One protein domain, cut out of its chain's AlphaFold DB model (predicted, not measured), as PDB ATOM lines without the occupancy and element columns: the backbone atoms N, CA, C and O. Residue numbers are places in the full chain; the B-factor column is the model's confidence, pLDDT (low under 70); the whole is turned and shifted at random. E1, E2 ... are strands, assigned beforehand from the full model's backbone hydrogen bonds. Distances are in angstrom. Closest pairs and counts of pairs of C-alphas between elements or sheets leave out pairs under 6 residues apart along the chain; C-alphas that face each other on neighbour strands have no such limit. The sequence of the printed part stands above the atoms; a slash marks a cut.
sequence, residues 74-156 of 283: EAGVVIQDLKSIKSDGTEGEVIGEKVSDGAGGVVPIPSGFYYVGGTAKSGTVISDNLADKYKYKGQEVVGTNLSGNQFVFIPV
ATOM      1  N   GLU A  74      30.812 -39.294  14.284       90.56
ATOM      2  CA  GLU A  74      29.700 -40.251  14.250       90.56
ATOM      3  C   GLU A  74      29.185 -40.460  12.816       90.56
ATOM      4  O   GLU A  74      29.222 -39.546  11.989       90.56
ATOM      5  N   ALA A  75      28.628 -41.643  12.542       91.94
ATOM      6  CA  ALA A  75      27.955 -41.930  11.276       91.94
ATOM      7  C   ALA A  75      26.930 -40.837  10.935       91.94
ATOM      8  O   ALA A  75      26.267 -40.319  11.823       91.94
ATOM      9  N   GLY A  76      26.752 -40.471   9.673       90.50
ATOM     10  CA  GLY A  76      25.775 -39.462   9.257       90.50
ATOM     11  C   GLY A  76      26.160 -38.003   9.536       90.50
ATOM     12  O   GLY A  76      25.405 -37.114   9.135       90.50
ATOM     13  N   VAL A  77      27.293 -37.736  10.197       93.62
ATOM     14  CA  VAL A  77      27.800 -36.372  10.414       93.62
ATOM     15  C   VAL A  77      28.388 -35.828   9.116       93.62
ATOM     16  O   VAL A  77      29.242 -36.462   8.496       93.62
ATOM     17  N   VAL A  78      27.937 -34.636   8.727       93.44
ATOM     18  CA  VAL A  78      28.517 -33.869   7.621       93.44
ATOM     19  C   VAL A  78      29.888 -33.370   8.050       93.44
ATOM     20  O   VAL A  78      30.008 -32.692   9.071       93.44
ATOM     21  N   ILE A  79      30.912 -33.710   7.277       89.94
ATOM     22  CA  ILE A  79      32.292 -33.313   7.568       89.94
ATOM     23  C   ILE A  79      32.784 -32.200   6.641       89.94
ATOM     24  O   ILE A  79      33.604 -31.385   7.056       89.94
ATOM     25  N   GLN A  80      32.296 -32.155   5.398       90.25
ATOM     26  CA  GLN A  80      32.695 -31.183   4.379       90.25
ATOM     27  C   GLN A  80      31.577 -31.024   3.342       90.25
ATOM     28  O   GLN A  80      30.802 -31.954   3.117       90.25
ATOM     29  N   ASP A  81      31.547 -29.888   2.649       91.38
ATOM     30  CA  ASP A  81      30.729 -29.739   1.443       91.38
ATOM     31  C   ASP A  81      31.272 -30.641   0.325       91.38
ATOM     32  O   ASP A  81      32.484 -30.724   0.101       91.38
ATOM     33  N   LEU A  82      30.379 -31.286  -0.427       89.88
ATOM     34  CA  LEU A  82      30.734 -31.917  -1.694       89.88
ATOM     35  C   LEU A  82      30.624 -30.863  -2.791       89.88
ATOM     36  O   LEU A  82      29.539 -30.348  -3.064       89.88
ATOM     37  N   LYS A  83      31.744 -30.543  -3.433       87.69
ATOM     38  CA  LYS A  83      31.794 -29.545  -4.501       87.69
ATOM     39  C   LYS A  83      32.025 -30.193  -5.852       87.69
ATOM     40  O   LYS A  83      32.750 -31.178  -5.975       87.69
ATOM     41  N   SER A  84      31.419 -29.602  -6.873       85.75
ATOM     42  CA  SER A  84      31.735 -29.926  -8.260       85.75
ATOM     43  C   SER A  84      33.188 -29.575  -8.568       85.75
ATOM     44  O   SER A  84      33.763 -28.678  -7.958       85.75
ATOM     45  N   ILE A  85      33.781 -30.261  -9.542       77.88
ATOM     46  CA  ILE A  85      35.116 -29.928 -10.053       77.88
ATOM     47  C   ILE A  85      34.977 -29.418 -11.481       77.88
ATOM     48  O   ILE A  85      34.470 -30.142 -12.352       77.88
ATOM     49  N   LYS A  86      35.442 -28.188 -11.714       81.00
ATOM     50  CA  LYS A  86      35.453 -27.540 -13.031       81.00
ATOM     51  C   LYS A  86      36.436 -28.229 -13.979       81.00
ATOM     52  O   LYS A  86      37.254 -29.052 -13.574       81.00
ATOM     53  N   SER A  87      36.369 -27.886 -15.265       74.75
ATOM     54  CA  SER A  87      37.280 -28.420 -16.288       74.75
ATOM     55  C   SER A  87      38.752 -28.062 -16.048       74.75
ATOM     56  O   SER A  87      39.625 -28.789 -16.505       74.75
ATOM     57  N   ASP A  88      39.024 -26.974 -15.325       75.19
ATOM     58  CA  ASP A  88      40.371 -26.533 -14.941       75.19
ATOM     59  C   ASP A  88      40.897 -27.185 -13.647       75.19
ATOM     60  O   ASP A  88      41.996 -26.862 -13.203       75.19
ATOM     61  N   GLY A  89      40.124 -28.093 -13.038       69.94
ATOM     62  CA  GLY A  89      40.481 -28.785 -11.798       69.94
ATOM     63  C   GLY A  89      40.156 -28.018 -10.512       69.94
ATOM     64  O   GLY A  89      40.347 -28.563  -9.429       69.94
ATOM     65  N   THR A  90      39.637 -26.788 -10.591       80.19
ATOM     66  CA  THR A  90      39.258 -26.016  -9.396       80.19
ATOM     67  C   THR A  90      37.881 -26.400  -8.856       80.19
ATOM     68  O   THR A  90      37.002 -26.861  -9.592       80.19
ATOM     69  N   GLU A  91      37.673 -26.165  -7.557       83.12
ATOM     70  CA  GLU A  91      36.366 -26.340  -6.922       83.12
ATOM     71  C   GLU A  91      35.317 -25.397  -7.538       83.12
ATOM     72  O   GLU A  91      35.537 -24.200  -7.768       83.12
ATOM     73  N   GLY A  92      34.154 -25.970  -7.824       85.38
ATOM     74  CA  GLY A  92      32.957 -25.296  -8.291       85.38
ATOM     75  C   GLY A  92      31.918 -25.134  -7.189       85.38
ATOM     76  O   GLY A  92      32.235 -24.969  -6.013       85.38
ATOM     77  N   GLU A  93      30.653 -25.132  -7.595       90.12
ATOM     78  CA  GLU A  93      29.522 -25.014  -6.679       90.12
ATOM     79  C   GLU A  93      29.362 -26.247  -5.783       90.12
ATOM     80  O   GLU A  93      29.828 -27.342  -6.119       90.12
ATOM     81  N   VAL A  94      28.656 -26.057  -4.668       91.44
ATOM     82  CA  VAL A  94      28.236 -27.137  -3.772       91.44
ATOM     83  C   VAL A  94      27.172 -27.981  -4.472       91.44
ATOM     84  O   VAL A  94      26.148 -27.472  -4.931       91.44
ATOM     85  N   ILE A  95      27.428 -29.281  -4.546       91.06
ATOM     86  CA  ILE A  95      26.578 -30.292  -5.182       91.06
ATOM     87  C   ILE A  95      26.140 -31.387  -4.206       91.06
ATOM     88  O   ILE A  95      25.525 -32.359  -4.635       91.06
ATOM     89  N   GLY A  96      26.465 -31.251  -2.920       93.50
ATOM     90  CA  GLY A  96      26.080 -32.187  -1.871       93.50
ATOM     91  C   GLY A  96      26.925 -32.034  -0.610       93.50
ATOM     92  O   GLY A  96      27.533 -30.991  -0.375       93.50
ATOM     93  N   GLU A  97      27.027 -33.114   0.154       94.56
ATOM     94  CA  GLU A  97      27.745 -33.194   1.425       94.56
ATOM     95  C   GLU A  97      28.644 -34.436   1.448       94.56
ATOM     96  O   GLU A  97      28.260 -35.503   0.978       94.56
ATOM     97  N   LYS A  98      29.841 -34.334   2.027       91.88
ATOM     98  CA  LYS A  98      30.631 -35.502   2.426       91.88
ATOM     99  C   LYS A  98      30.251 -35.883   3.848       91.88
ATOM    100  O   LYS A  98      30.316 -35.052   4.759       91.88
ATOM    101  N   VAL A  99      29.881 -37.140   4.042       93.75
ATOM    102  CA  VAL A  99      29.340 -37.644   5.304       93.75
ATOM    103  C   VAL A  99      30.212 -38.769   5.846       93.75
ATOM    104  O   VAL A  99      30.617 -39.658   5.099       93.75
ATOM    105  N   SER A 100      30.496 -38.731   7.148       93.25
ATOM    106  CA  SER A 100      31.152 -39.833   7.859       93.25
ATOM    107  C   SER A 100      30.228 -41.047   7.929       93.25
ATOM    108  O   SER A 100      29.047 -40.909   8.247       93.25
ATOM    109  N   ASP A 101      30.755 -42.246   7.706       89.00
ATOM    110  CA  ASP A 101      30.030 -43.491   7.973       89.00
ATOM    111  C   ASP A 101      30.206 -44.009   9.417       89.00
ATOM    112  O   ASP A 101      29.574 -44.990   9.806       89.00
ATOM    113  N   GLY A 102      31.043 -43.348  10.229       87.69
ATOM    114  CA  GLY A 102      31.363 -43.733  11.608       87.69
ATOM    115  C   GLY A 102      32.319 -44.925  11.748       87.69
ATOM    116  O   GLY A 102      32.611 -45.347  12.868       87.69
ATOM    117  N   ALA A 103      32.814 -45.470  10.639       86.88
ATOM    118  CA  ALA A 103      33.705 -46.624  10.560       86.88
ATOM    119  C   ALA A 103      35.033 -46.305   9.843       86.88
ATOM    120  O   ALA A 103      35.806 -47.214   9.528       86.88
ATOM    121  N   GLY A 104      35.339 -45.019   9.630       82.06
ATOM    122  CA  GLY A 104      36.525 -44.574   8.889       82.06
ATOM    123  C   GLY A 104      36.292 -44.384   7.389       82.06
ATOM    124  O   GLY A 104      37.248 -44.166   6.658       82.06
ATOM    125  N   GLY A 105      35.053 -44.469   6.915       85.62
ATOM    126  CA  GLY A 105      34.666 -44.109   5.560       85.62
ATOM    127  C   GLY A 105      34.072 -42.705   5.489       85.62
ATOM    128  O   GLY A 105      33.403 -42.224   6.406       85.62
ATOM    129  N   VAL A 106      34.306 -42.053   4.354       88.31
ATOM    130  CA  VAL A 106      33.667 -40.794   3.975       88.31
ATOM    131  C   VAL A 106      32.936 -41.027   2.672       88.31
ATOM    132  O   VAL A 106      33.529 -41.486   1.700       88.31
ATOM    133  N   VAL A 107      31.650 -40.702   2.656       90.75
ATOM    134  CA  VAL A 107      30.770 -40.980   1.525       90.75
ATOM    135  C   VAL A 107      30.293 -39.662   0.917       90.75
ATOM    136  O   VAL A 107      29.780 -38.811   1.651       90.75
ATOM    137  N   PRO A 108      30.453 -39.459  -0.403       91.25
ATOM    138  CA  PRO A 108      29.922 -38.289  -1.091       91.25
ATOM    139  C   PRO A 108      28.412 -38.449  -1.288       91.25
ATOM    140  O   PRO A 108      27.975 -39.327  -2.018       91.25
ATOM    141  N   ILE A 109      27.599 -37.604  -0.666       94.81
ATOM    142  CA  ILE A 109      26.138 -37.636  -0.777       94.81
ATOM    143  C   ILE A 109      25.679 -36.446  -1.617       94.81
ATOM    144  O   ILE A 109      25.785 -35.307  -1.157       94.81
ATOM    145  N   PRO A 110      25.174 -36.670  -2.840       93.69
ATOM    146  CA  PRO A 110      24.701 -35.585  -3.688       93.69
ATOM    147  C   PRO A 110      23.472 -34.879  -3.106       93.69
ATOM    148  O   PRO A 110      22.644 -35.485  -2.424       93.69
ATOM    149  N   SER A 111      23.311 -33.600  -3.433       93.69
ATOM    150  CA  SER A 111      22.112 -32.832  -3.103       93.69
ATOM    151  C   SER A 111      20.858 -33.531  -3.631       93.69
ATOM    152  O   SER A 111      20.824 -33.979  -4.775       93.69
ATOM    153  N   GLY A 112      19.822 -33.596  -2.794       94.19
ATOM    154  CA  GLY A 112      18.593 -34.342  -3.081       94.19
ATOM    155  C   GLY A 112      18.596 -35.776  -2.544       94.19
ATOM    156  O   GLY A 112      17.539 -36.396  -2.509       94.19
ATOM    157  N   PHE A 113      19.738 -36.268  -2.054       97.50
ATOM    158  CA  PHE A 113      19.865 -37.579  -1.424       97.50
ATOM    159  C   PHE A 113      20.226 -37.470   0.057       97.50
ATOM    160  O   PHE A 113      20.741 -36.459   0.537       97.50
ATOM    161  N   TYR A 114      19.957 -38.542   0.794       97.94
ATOM    162  CA  TYR A 114      20.094 -38.595   2.241       97.94
ATOM    163  C   TYR A 114      20.791 -39.877   2.679       97.94
ATOM    164  O   TYR A 114      20.423 -40.967   2.243       97.94
ATOM    165  N   TYR A 115      21.758 -39.750   3.593       97.81
ATOM    166  CA  TYR A 115      22.383 -40.895   4.259       97.81
ATOM    167  C   TYR A 115      21.331 -41.704   5.018       97.81
ATOM    168  O   TYR A 115      20.637 -41.161   5.885       97.81
ATOM    169  N   VAL A 116      21.246 -43.001   4.734       98.19
ATOM    170  CA  VAL A 116      20.334 -43.915   5.431       98.19
ATOM    171  C   VAL A 116      21.089 -44.731   6.476       98.19
ATOM    172  O   VAL A 116      20.668 -44.760   7.634       98.19
ATOM    173  N   GLY A 117      22.189 -45.374   6.079       96.56
ATOM    174  CA  GLY A 117      22.991 -46.282   6.902       96.56
ATOM    175  C   GLY A 117      24.029 -47.038   6.069       96.56
ATOM    176  O   GLY A 117      24.233 -46.724   4.896       96.56
ATOM    177  N   GLY A 118      24.656 -48.056   6.655       94.69
ATOM    178  CA  GLY A 118      25.768 -48.784   6.047       94.69
ATOM    179  C   GLY A 118      27.111 -48.073   6.220       94.69
ATOM    180  O   GLY A 118      27.185 -46.951   6.729       94.69
ATOM    181  N   THR A 119      28.176 -48.752   5.802       91.31
ATOM    182  CA  THR A 119      29.557 -48.246   5.827       91.31
ATOM    183  C   THR A 119      30.137 -48.239   4.420       91.31
ATOM    184  O   THR A 119      29.610 -48.906   3.530       91.31
ATOM    185  N   ALA A 120      31.229 -47.516   4.179       84.75
ATOM    186  CA  ALA A 120      31.945 -47.566   2.907       84.75
ATOM    187  C   ALA A 120      32.363 -49.006   2.561       84.75
ATOM    188  O   ALA A 120      32.365 -49.384   1.396       84.75
ATOM    189  N   LYS A 121      32.638 -49.839   3.574       84.38
ATOM    190  CA  LYS A 121      32.997 -51.250   3.398       84.38
ATOM    191  C   LYS A 121      31.797 -52.171   3.151       84.38
ATOM    192  O   LYS A 121      31.920 -53.115   2.382       84.38
ATOM    193  N   SER A 122      30.669 -51.951   3.831       83.81
ATOM    194  CA  SER A 122      29.473 -52.809   3.720       83.81
ATOM    195  C   SER A 122      28.493 -52.368   2.628       83.81
ATOM    196  O   SER A 122      27.514 -53.066   2.377       83.81
ATOM    197  N   GLY A 123      28.750 -51.223   1.994       88.44
ATOM    198  CA  GLY A 123      27.838 -50.555   1.075       88.44
ATOM    199  C   GLY A 123      26.991 -49.521   1.814       88.44
ATOM    200  O   GLY A 123      26.044 -49.853   2.529       88.44
ATOM    201  N   THR A 124      27.321 -48.242   1.635       95.12
ATOM    202  CA  THR A 124      26.528 -47.148   2.209       95.12
ATOM    203  C   THR A 124      25.278 -46.930   1.382       95.12
ATOM    204  O   THR A 124      25.375 -46.731   0.174       95.12
ATOM    205  N   VAL A 125      24.116 -46.920   2.033       97.88
ATOM    206  CA  VAL A 125      22.833 -46.684   1.370       97.88
ATOM    207  C   VAL A 125      22.439 -45.219   1.486       97.88
ATOM    208  O   VAL A 125      22.406 -44.651   2.584       97.88
ATOM    209  N   ILE A 126      22.075 -44.636   0.348       98.06
ATOM    210  CA  ILE A 126      21.415 -43.334   0.262       98.06
ATOM    211  C   ILE A 126      19.994 -43.488  -0.283       98.06
ATOM    212  O   ILE A 126      19.699 -44.439  -1.010       98.06
ATOM    213  N   SER A 127      19.122 -42.547   0.074       98.19
ATOM    214  CA  SER A 127      17.750 -42.451  -0.433       98.19
ATOM    215  C   SER A 127      17.478 -41.052  -0.971       98.19
ATOM    216  O   SER A 127      17.962 -40.080  -0.395       98.19
ATOM    217  N   ASP A 128      16.684 -40.934  -2.032       96.94
ATOM    218  CA  ASP A 128      16.186 -39.644  -2.538       96.94
ATOM    219  C   ASP A 128      14.963 -39.108  -1.763       96.94
ATOM    220  O   ASP A 128      14.370 -38.091  -2.123       96.94
ATOM    221  N   ASN A 129      14.588 -39.762  -0.658       97.31
ATOM    222  CA  ASN A 129      13.475 -39.350   0.189       97.31
ATOM    223  C   ASN A 129      13.941 -38.944   1.593       97.31
ATOM    224  O   ASN A 129      14.554 -39.723   2.324       97.31
ATOM    225  N   LEU A 130      13.578 -37.727   2.008       97.81
ATOM    226  CA  LEU A 130      13.956 -37.159   3.307       97.81
ATOM    227  C   LEU A 130      13.484 -38.010   4.497       97.81
ATOM    228  O   LEU A 130      14.151 -38.028   5.530       97.81
ATOM    229  N   ALA A 131      12.365 -38.730   4.369       97.94
ATOM    230  CA  ALA A 131      11.832 -39.582   5.434       97.94
ATOM    231  C   ALA A 131      12.746 -40.771   5.784       97.94
ATOM    232  O   ALA A 131      12.629 -41.347   6.867       97.94
ATOM    233  N   ASP A 132      13.658 -41.131   4.882       98.38
ATOM    234  CA  ASP A 132      14.603 -42.231   5.064       98.38
ATOM    235  C   ASP A 132      15.911 -41.788   5.734       98.38
ATOM    236  O   ASP A 132      16.709 -42.632   6.160       98.38
ATOM    237  N   LYS A 133      16.129 -40.470   5.861       97.62
ATOM    238  CA  LYS A 133      17.340 -39.894   6.448       97.62
ATOM    239  C   LYS A 133      17.585 -40.483   7.839       97.62
ATOM    240  O   LYS A 133      16.739 -40.400   8.727       97.62
ATOM    241  N   TYR A 134      18.770 -41.060   8.025       97.12
ATOM    242  CA  TYR A 134      19.260 -41.638   9.281       97.12
ATOM    243  C   TYR A 134      18.471 -42.821   9.845       97.12
ATOM    244  O   TYR A 134      18.729 -43.231  10.978       97.12
ATOM    245  N   LYS A 135      17.561 -43.424   9.074       97.50
ATOM    246  CA  LYS A 135      16.736 -44.543   9.554       97.50
ATOM    247  C   LYS A 135      17.558 -45.742  10.047       97.50
ATOM    248  O   LYS A 135      17.126 -46.446  10.955       97.50
ATOM    249  N   TYR A 136      18.746 -45.933   9.477       97.00
ATOM    250  CA  TYR A 136      19.704 -46.988   9.813       97.00
ATOM    251  C   TYR A 136      21.081 -46.410  10.190       97.00
ATOM    252  O   TYR A 136      22.105 -47.064  10.003       97.00
ATOM    253  N   LYS A 137      21.127 -45.177  10.718       95.00
ATOM    254  CA  LYS A 137      22.377 -44.493  11.094       95.00
ATOM    255  C   LYS A 137      23.228 -45.385  12.007       95.00
ATOM    256  O   LYS A 137      22.750 -45.837  13.046       95.00
ATOM    257  N   GLY A 138      24.486 -45.608  11.623       90.06
ATOM    258  CA  GLY A 138      25.447 -46.411  12.387       90.06
ATOM    259  C   GLY A 138      25.201 -47.925  12.353       90.06
ATOM    260  O   GLY A 138      25.890 -48.661  13.051       90.06
ATOM    261  N   GLN A 139      24.235 -48.401  11.565       93.81
ATOM    262  CA  GLN A 139      24.011 -49.827  11.343       93.81
ATOM    263  C   GLN A 139      24.710 -50.256  10.052       93.81
ATOM    264  O   GLN A 139      24.549 -49.604   9.022       93.81
ATOM    265  N   GLU A 140      25.452 -51.365  10.086       90.69
ATOM    266  CA  GLU A 140      26.122 -51.909   8.892       90.69
ATOM    267  C   GLU A 140      25.128 -52.431   7.846       90.69
ATOM    268  O   GLU A 140      25.407 -52.372   6.648       90.69
ATOM    269  N   VAL A 141      23.973 -52.925   8.304       92.50
ATOM    270  CA  VAL A 141      22.915 -53.496   7.469       92.50
ATOM    271  C   VAL A 141      21.720 -52.556   7.447       92.50
ATOM    272  O   VAL A 141      21.157 -52.207   8.483       92.50
ATOM    273  N   VAL A 142      21.302 -52.188   6.242       96.44
ATOM    274  CA  VAL A 142      20.137 -51.334   6.008       96.44
ATOM    275  C   VAL A 142      18.943 -52.210   5.642       96.44
ATOM    276  O   VAL A 142      19.042 -53.068   4.768       96.44
ATOM    277  N   GLY A 143      17.799 -52.018   6.292       96.06
ATOM    278  CA  GLY A 143      16.579 -52.762   5.963       96.06
ATOM    279  C   GLY A 143      15.915 -52.299   4.662       96.06
ATOM    280  O   GLY A 143      16.438 -51.455   3.935       96.06
ATOM    281  N   THR A 144      14.750 -52.867   4.352       95.31
ATOM    282  CA  THR A 144      14.027 -52.643   3.082       95.31
ATOM    283  C   THR A 144      12.862 -51.656   3.194       95.31
ATOM    284  O   THR A 144      12.297 -51.248   2.186       95.31
ATOM    285  N   ASN A 145      12.486 -51.260   4.411       95.00
ATOM    286  CA  ASN A 145      11.337 -50.399   4.707       95.00
ATOM    287  C   ASN A 145      11.627 -48.910   4.433       95.00
ATOM    288  O   ASN A 145      11.460 -48.080   5.323       95.00
ATOM    289  N   LEU A 146      12.078 -48.568   3.233       96.38
ATOM    290  CA  LEU A 146      12.442 -47.207   2.831       96.38
ATOM    291  C   LEU A 146      11.468 -46.704   1.758       96.38
ATOM    292  O   LEU A 146      10.892 -47.499   1.017       96.38
ATOM    293  N   SER A 147      11.221 -45.398   1.730       94.88
ATOM    294  CA  SER A 147      10.195 -44.781   0.880       94.88
ATOM    295  C   SER A 147      10.727 -44.295  -0.470       94.88
ATOM    296  O   SER A 147       9.994 -44.317  -1.465       94.88
ATOM    297  N   GLY A 148      11.974 -43.828  -0.504       95.69
ATOM    298  CA  GLY A 148      12.638 -43.325  -1.705       95.69
ATOM    299  C   GLY A 148      13.283 -44.415  -2.549       95.69
ATOM    300  O   GLY A 148      13.319 -45.588  -2.169       95.69
ATOM    301  N   ASN A 149      13.793 -44.006  -3.708       96.94
ATOM    302  CA  ASN A 149      14.730 -44.811  -4.477       96.94
ATOM    303  C   ASN A 149      16.036 -44.947  -3.702       96.94
ATOM    304  O   ASN A 149      16.483 -44.002  -3.053       96.94
ATOM    305  N   GLN A 150      16.642 -46.124  -3.775       97.56
ATOM    306  CA  GLN A 150      17.783 -46.489  -2.954       97.56
ATOM    307  C   GLN A 150      18.991 -46.809  -3.813       97.56
ATOM    308  O   GLN A 150      18.902 -47.562  -4.783       97.56
ATOM    309  N   PHE A 151      20.139 -46.297  -3.387       97.19
ATOM    310  CA  PHE A 151      21.406 -46.512  -4.068       97.19
ATOM    311  C   PHE A 151      22.484 -46.886  -3.067       97.19
ATOM    312  O   PHE A 151      22.446 -46.447  -1.916       97.19
ATOM    313  N   VAL A 152      23.442 -47.687  -3.518       95.62
ATOM    314  CA  VAL A 152      24.596 -48.119  -2.734       95.62
ATOM    315  C   VAL A 152      25.843 -47.441  -3.276       95.62
ATOM    316  O   VAL A 152      26.066 -47.437  -4.487       95.62
ATOM    317  N   PHE A 153      26.645 -46.857  -2.389       92.19
ATOM    318  CA  PHE A 153      27.949 -46.317  -2.750       92.19
ATOM    319  C   PHE A 153      28.955 -47.450  -2.954       92.19
ATOM    320  O   PHE A 153      29.158 -48.262  -2.048       92.19
ATOM    321  N   ILE A 154      29.600 -47.453  -4.117       87.38
ATOM    322  CA  ILE A 154      30.687 -48.357  -4.475       87.38
ATOM    323  C   ILE A 154      31.987 -47.540  -4.463       87.38
ATOM    324  O   ILE A 154      32.214 -46.748  -5.388       87.38
ATOM    325  N   PRO A 155      32.821 -47.660  -3.410       81.81
ATOM    326  CA  PRO A 155      34.097 -46.962  -3.351       81.81
ATOM    327  C   PRO A 155      35.093 -47.573  -4.340       81.81
ATOM    328  O   PRO A 155      35.158 -48.789  -4.514       81.81
ATOM    329  N   VAL A 156      35.905 -46.724  -4.963       76.94
ATOM    330  CA  VAL A 156      36.948 -47.117  -5.910       76.94
ATOM    331  C   VAL A 156      38.223 -46.362  -5.555       76.94
ATOM    332  O   VAL A 156      38.233 -45.132  -5.531       76.94
TER     333      VAL A 156
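Overview. This is residues 74 to 156 of the 283 residues of an uncharacterized protein of Clostridium sp. CAG:440 (UniProt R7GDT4). Two small three-stranded sheets are partly face to face, their strands crossed, and the hairpin of E1 and E2 reaches beyond them to one end of the long axis. At the other end lies a long loop, residues 128 to 149, with no named element. The 83 printed residues hold six strands, E1 to E6 in chain order, and no named helix; the class is all strand, though 37 residues are in named elements, under half. The sheets, ordered E1 E2 E3 and E4 E5 E6, are antiparallel. The whole is compact, radius of gyration of the C-alphas 12.7 A, yet elongated, spanning 42 by 25 by 21 A.

Along the chain. E1, residues 78 to 85, begins at C-alpha 78 (28.517, -33.869, 7.621) and is 19.3 A long. E2, residues 91 to 100, is 20.7 A long and bends by 85 degrees at residue 94. E3 is residues 106 to 110, 12.9 A; E4 114 to 117, 9.4 A; E5 124 to 127, 10.3 A. E6, residues 150 to 155, 16.3 A, ends at C-alpha 155 (34.097, -46.962, -3.351).

Arrangement. E1, E2 and E3 form a meander, each strand the antiparallel neighbour of the one before, in a strongly twisted sheet. N 82 and O 96 are 2.9 A apart in the hairpin E1 and E2, and N 109 and O 97 2.7 A in E2 and E3. E4, E5 and E6 form a second meander, its sheet only just strongly twisted, up to 4.4 A off its plane; N 114 and O 127 are 2.8 A apart, N 126 and O 151 2.9 A. The sheets make a sandwich, two sheets face to face, strands at 65 degrees; the closest C-alphas of E3 and E5, Ile 109 and Ile 126, are 7.5 A apart. E1 and E6 are apart.

Size, cuts and confidence. The C-alphas farthest apart, Asp 88 and Asn 145, are 42.4 A apart. The printed part has no cut; the link E5 to E6 is long, 22 residues. Mean pLDDT of the printed part is 91.3, with residue 89 under 70.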